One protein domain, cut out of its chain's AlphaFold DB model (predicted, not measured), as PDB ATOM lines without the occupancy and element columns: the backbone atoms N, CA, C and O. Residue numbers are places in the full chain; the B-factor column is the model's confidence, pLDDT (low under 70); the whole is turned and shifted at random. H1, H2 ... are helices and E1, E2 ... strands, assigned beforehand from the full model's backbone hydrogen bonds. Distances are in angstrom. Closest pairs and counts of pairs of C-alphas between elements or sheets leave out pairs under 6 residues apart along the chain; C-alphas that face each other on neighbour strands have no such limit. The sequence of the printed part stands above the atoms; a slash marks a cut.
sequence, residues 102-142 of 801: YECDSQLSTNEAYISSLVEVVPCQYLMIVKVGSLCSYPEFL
ATOM      1  N   TYR A 102     115.756 164.738 141.734       75.31
ATOM      2  CA  TYR A 102     117.178 164.409 141.644       75.31
ATOM      3  C   TYR A 102     117.378 163.161 140.782       75.31
ATOM      4  O   TYR A 102     116.667 162.173 140.958       75.31
ATOM      5  N   GLU A 103     118.341 163.196 139.861       79.94
ATOM      6  CA  GLU A 103     118.654 162.072 138.968       79.94
ATOM      7  C   GLU A 103     120.155 161.734 139.018       79.94
ATOM      8  O   GLU A 103     121.004 162.624 139.104       79.94
ATOM      9  N   CYS A 104     120.501 160.444 138.969       80.56
ATOM     10  CA  CYS A 104     121.891 160.010 138.803       80.56
ATOM     11  C   CYS A 104     122.366 160.305 137.375       80.56
ATOM     12  O   CYS A 104     121.673 160.010 136.400       80.56
ATOM     13  N   ASP A 105     123.588 160.820 137.258       79.88
ATOM     14  CA  ASP A 105     124.324 160.866 135.997       79.88
ATOM     15  C   ASP A 105     125.683 160.198 136.201       79.88
ATOM     16  O   ASP A 105     126.565 160.735 136.874       79.88
ATOM     17  N   SER A 106     125.840 158.999 135.637       72.75
ATOM     18  CA  SER A 106     127.034 158.170 135.815       72.75
ATOM     19  C   SER A 106     128.288 158.755 135.156       72.75
ATOM     20  O   SER A 106     129.369 158.195 135.320       72.75
ATOM     21  N   GLN A 107     128.159 159.839 134.381       75.38
ATOM     22  CA  GLN A 107     129.290 160.535 133.763       75.38
ATOM     23  C   GLN A 107     129.900 161.621 134.665       75.38
ATOM     24  O   GLN A 107     130.990 162.106 134.364       75.38
ATOM     25  N   LEU A 108     129.233 161.999 135.762       72.44
ATOM     26  CA  LEU A 108     129.744 162.978 136.726       72.44
ATOM     27  C   LEU A 108     130.650 162.321 137.770       72.44
ATOM     28  O   LEU A 108     130.380 161.218 138.247       72.44
ATOM     29  N   SER A 109     131.699 163.034 138.190       66.06
ATOM     30  CA  SER A 109     132.499 162.605 139.341       66.06
ATOM     31  C   SER A 109     131.679 162.700 140.639       66.06
ATOM     32  O   SER A 109     130.718 163.465 140.735       66.06
ATOM     33  N   THR A 110     132.037 161.926 141.671       62.94
ATOM     34  CA  THR A 110     131.219 161.756 142.894       62.94
ATOM     35  C   THR A 110     130.911 163.052 143.652       62.94
ATOM     36  O   THR A 110     130.011 163.060 144.484       62.94
ATOM     37  N   ASN A 111     131.626 164.146 143.381       62.47
ATOM     38  CA  ASN A 111     131.467 165.419 144.086       62.47
ATOM     39  C   ASN A 111     130.865 166.528 143.208       62.47
ATOM     40  O   ASN A 111     130.798 167.676 143.643       62.47
ATOM     41  N   GLU A 112     130.438 166.205 141.987       66.94
ATOM     42  CA  GLU A 112     129.894 167.173 141.040       66.94
ATOM     43  C   GLU A 112     128.376 167.015 140.898       66.94
ATOM     44  O   GLU A 112     127.834 165.914 140.761       66.94
ATOM     45  N   ALA A 113     127.691 168.157 140.939       78.00
ATOM     46  CA  ALA A 113     126.262 168.286 140.715       78.00
ATOM     47  C   ALA A 113     126.009 169.475 139.787       78.00
ATOM     48  O   ALA A 113     126.633 170.527 139.945       78.00
ATOM     49  N   TYR A 114     125.071 169.333 138.856       72.06
ATOM     50  CA  TYR A 114     124.599 170.454 138.048       72.06
ATOM     51  C   TYR A 114     123.084 170.397 137.857       72.06
ATOM     52  O   TYR A 114     122.464 169.335 137.862       72.06
ATOM     53  N   ILE A 115     122.473 171.568 137.699       73.94
ATOM     54  CA  ILE A 115     121.048 171.680 137.383       73.94
ATOM     55  C   ILE A 115     120.906 171.402 135.887       73.94
ATOM     56  O   ILE A 115     121.412 172.175 135.074       73.94
ATOM     57  N   SER A 116     120.259 170.298 135.512       77.69
ATOM     58  CA  SER A 116     120.106 169.942 134.098       77.69
ATOM     59  C   SER A 116     118.989 170.729 133.430       77.69
ATOM     60  O   SER A 116     119.080 171.045 132.247       77.69
ATOM     61  N   SER A 117     117.919 171.029 134.170       72.81
ATOM     62  CA  SER A 117     116.810 171.830 133.663       72.81
ATOM     63  C   SER A 117     116.060 172.547 134.783       72.81
ATOM     64  O   SER A 117     115.930 172.048 135.901       72.81
ATOM     65  N   LEU A 118     115.562 173.736 134.452       69.31
ATOM     66  CA  LEU A 118     114.608 174.496 135.248       69.31
ATOM     67  C   LEU A 118     113.452 174.853 134.315       69.31
ATOM     68  O   LEU A 118     113.644 175.610 133.365       69.31
ATOM     69  N   VAL A 119     112.287 174.253 134.536       68.81
ATOM     70  CA  VAL A 119     111.131 174.393 133.644       68.81
ATOM     71  C   VAL A 119     109.952 174.925 134.440       68.81
ATOM     72  O   VAL A 119     109.551 174.322 135.430       68.81
ATOM     73  N   GLU A 120     109.392 176.048 134.001       58.56
ATOM     74  CA  GLU A 120     108.143 176.580 134.541       58.56
ATOM     75  C   GLU A 120     106.993 175.671 134.101       58.56
ATOM     76  O   GLU A 120     106.709 175.549 132.908       58.56
ATOM     77  N   VAL A 121     106.393 174.953 135.049       67.31
ATOM     78  CA  VAL A 121     105.330 173.973 134.763       67.31
ATOM     79  C   VAL A 121     103.967 174.661 134.735       67.31
ATOM     80  O   VAL A 121     103.090 174.277 133.965       67.31
ATOM     81  N   VAL A 122     103.825 175.705 135.555       66.00
ATOM     82  CA  VAL A 122     102.666 176.593 135.716       66.00
ATOM     83  C   VAL A 122     103.225 177.993 136.023       66.00
ATOM     84  O   VAL A 122     104.317 178.062 136.592       66.00
ATOM     85  N   PRO A 123     102.546 179.112 135.687       50.16
ATOM     86  CA  PRO A 123     103.028 180.446 136.040       50.16
ATOM     87  C   PRO A 123     103.408 180.545 137.524       50.16
ATOM     88  O   PRO A 123     102.566 180.324 138.392       50.16
ATOM     89  N   CYS A 124     104.672 180.872 137.801       47.38
ATOM     90  CA  CYS A 124     105.275 180.935 139.141       47.38
ATOM     91  C   CYS A 124     105.529 179.596 139.874       47.38
ATOM     92  O   CYS A 124     105.872 179.631 141.056       47.38
ATOM     93  N   GLN A 125     105.450 178.439 139.206       53.69
ATOM     94  CA  GLN A 125     105.905 177.138 139.728       53.69
ATOM     95  C   GLN A 125     106.945 176.512 138.794       53.69
ATOM     96  O   GLN A 125     106.699 176.298 137.604       53.69
ATOM     97  N   TYR A 126     108.111 176.178 139.346       60.56
ATOM     98  CA  TYR A 126     109.262 175.705 138.581       60.56
ATOM     99  C   TYR A 126     109.664 174.293 139.010       60.56
ATOM    100  O   TYR A 126     109.989 174.054 140.168       60.56
ATOM    101  N   LEU A 127     109.719 173.365 138.054       72.06
ATOM    102  CA  LEU A 127     110.343 172.063 138.243       72.06
ATOM    103  C   LEU A 127     111.838 172.186 137.962       72.06
ATOM    104  O   LEU A 127     112.253 172.481 136.837       72.06
ATOM    105  N   MET A 128     112.644 171.934 138.987       67.06
ATOM    106  CA  MET A 128     114.097 171.883 138.886       67.06
ATOM    107  C   MET A 128     114.563 170.426 138.921       67.06
ATOM    108  O   MET A 128     114.191 169.676 139.829       67.06
ATOM    109  N   ILE A 129     115.370 170.038 137.931       80.38
ATOM    110  CA  ILE A 129     116.006 168.720 137.859       80.38
ATOM    111  C   ILE A 129     117.504 168.886 138.098       80.38
ATOM    112  O   ILE A 129     118.182 169.615 137.368       80.38
ATOM    113  N   VAL A 130     118.020 168.208 139.121       79.25
ATOM    114  CA  VAL A 130     119.434 168.269 139.507       79.25
ATOM    115  C   VAL A 130     120.077 166.907 139.291       79.25
ATOM    116  O   VAL A 130     119.628 165.906 139.849       79.25
ATOM    117  N   LYS A 131     121.143 166.874 138.490       84.25
ATOM    118  CA  LYS A 131     121.918 165.666 138.216       84.25
ATOM    119  C   LYS A 131     123.151 165.611 139.100       84.25
ATOM    120  O   LYS A 131     123.888 166.594 139.184       84.25
ATOM    121  N   VAL A 132     123.360 164.477 139.767       83.88
ATOM    122  CA  VAL A 132     124.431 164.309 140.760       83.88
ATOM    123  C   VAL A 132     125.109 162.953 140.589       83.88
ATOM    124  O   VAL A 132     124.438 161.921 140.587       83.88
ATOM    125  N   GLY A 133     126.443 162.938 140.501       77.69
ATOM    126  CA  GLY A 133     127.214 161.698 140.341       77.69
ATOM    127  C   GLY A 133     127.197 160.791 141.581       77.69
ATOM    128  O   GLY A 133     127.164 159.568 141.462       77.69
ATOM    129  N   SER A 134     127.146 161.358 142.794       79.88
ATOM    130  CA  SER A 134     127.087 160.566 144.036       79.88
ATOM    131  C   SER A 134     125.798 159.766 144.201       79.88
ATOM    132  O   SER A 134     125.820 158.720 144.851       79.88
ATOM    133  N   LEU A 135     124.689 160.201 143.592       75.94
ATOM    134  CA  LEU A 135     123.415 159.485 143.681       75.94
ATOM    135  C   LEU A 135     123.456 158.130 142.972       75.94
ATOM    136  O   LEU A 135     122.717 157.234 143.349       75.94
ATOM    137  N   CYS A 136     124.386 157.928 142.038       73.94
ATOM    138  CA  CYS A 136     124.585 156.649 141.358       73.94
ATOM    139  C   CYS A 136     125.084 155.523 142.278       73.94
ATOM    140  O   CYS A 136     125.071 154.361 141.882       73.94
ATOM    141  N   SER A 137     125.536 155.854 143.493       73.69
ATOM    142  CA  SER A 137     125.890 154.855 144.510       73.69
ATOM    143  C   SER A 137     124.669 154.187 145.152       73.69
ATOM    144  O   SER A 137     124.809 153.117 145.742       73.69
ATOM    145  N   TYR A 138     123.484 154.787 145.006       73.75
ATOM    146  CA  TYR A 138     122.220 154.246 145.485       73.75
ATOM    147  C   TYR A 138     121.461 153.615 144.305       73.75
ATOM    148  O   TYR A 138     121.152 154.317 143.335       73.75
ATOM    149  N   PRO A 139     121.169 152.303 144.342       60.12
ATOM    150  CA  PRO A 139     120.536 151.599 143.227       60.12
ATOM    151  C   PRO A 139     119.148 152.151 142.868       60.12
ATOM    152  O   PRO A 139     118.727 152.036 141.721       60.12
ATOM    153  N   GLU A 140     118.466 152.815 143.802       61.41
ATOM    154  CA  GLU A 140     117.161 153.455 143.601       61.41
ATOM    155  C   GLU A 140     117.214 154.682 142.675       61.41
ATOM    156  O   GLU A 140     116.183 155.100 142.150       61.41
ATOM    157  N   PHE A 141     118.399 155.263 142.469       64.31
ATOM    158  CA  PHE A 141     118.584 156.478 141.672       64.31
ATOM    159  C   PHE A 141     119.191 156.216 140.293       64.31
ATOM    160  O   PHE A 141     119.290 157.157 139.505       64.31
ATOM    161  N   LEU A 142     119.581 154.976 139.977       61.94
ATOM    162  CA  LEU A 142     120.109 154.612 138.660       61.94
ATOM    163  C   LEU A 142     119.049 154.854 137.566       61.94
ATOM    164  O   LEU A 142     117.869 154.560 137.774       61.94
TER     165      LEU A 142
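Overview. This is residues 102 to 142 of the 801 residues of an uncharacterized protein of Caenorhabditis brenneri (UniProt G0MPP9). A long, narrow hairpin of two antiparallel strands, E2 and E3, makes most of the length, and at its open end a short strand, E1, runs beside the last residues of E3 to make a small three-stranded sheet. A short helix, H1, follows E3 directly at that same end, close to E1, while the turn of the hairpin, Pro 123 and Cys 124, lies at the far end. The printed part has 41 residues with three named strands and one named helix, in the order E1, E2, E3, H1, and the class is mostly strand. The sheet is mixed, with the order E1, E3, E2. The whole is loose, with a radius of gyration of the C-alphas of 11.8 A, and elongated, spanning 35 by 19 by 11 A.

Along the chain. The longest strand is E2, residues 113 to 122, 25.5 A from first to last C-alpha; it begins at C-alpha 113, (126.262, 168.286, 140.715), and ends at C-alpha 122, (102.666, 176.593, 135.716). E3, residues 125 to 132, measures 22.6 A. E1, residues 102 to 104, measures 7.0 A. H1, residues 133 to 137, measures 8.1 A and ends at C-alpha 137, (125.890, 154.855, 144.510).

Arrangement. E2 and E3 form a hairpin, antiparallel with 161 degrees between their directions. Across it N 127 and O 119 are 2.8 A apart and N 116 and O 129 are 2.9 A apart, both within hydrogen-bond range. E3 is the inner strand. E1, an edge strand, is parallel to E3 at 27 degrees; the C-alphas of Glu 103 and Lys 131 face each other at 4.9 A, and N 103 and O 130 are within hydrogen-bond range at 3.0 A. E2 is the other edge strand, and E1 and E2 are apart. H1 is on the sheet but only grazes it, with residues 133 to 137. The closest C-alphas of E1 and H1 are those of Cys 104 and Cys 136, 5.0 A apart. In H1, 0 of 1 O i to N i+4 pairs and 2 of 2 O i to N i+3 pairs are within hydrogen-bond range.

Size, cuts and confidence. The two C-alphas farthest apart are those of Pro 123 and Ser 137, 35.3 A. The printed part has no cut. The links from E2 to E3 and from E3 to H1 are tight, the link from E1 to E2 is short with 8 residues, and no link is long. The mean pLDDT of the printed part is 70.3; the model's confidence is under 70 at residues 109 to 112, 118 to 126, 128 and 139 to 142.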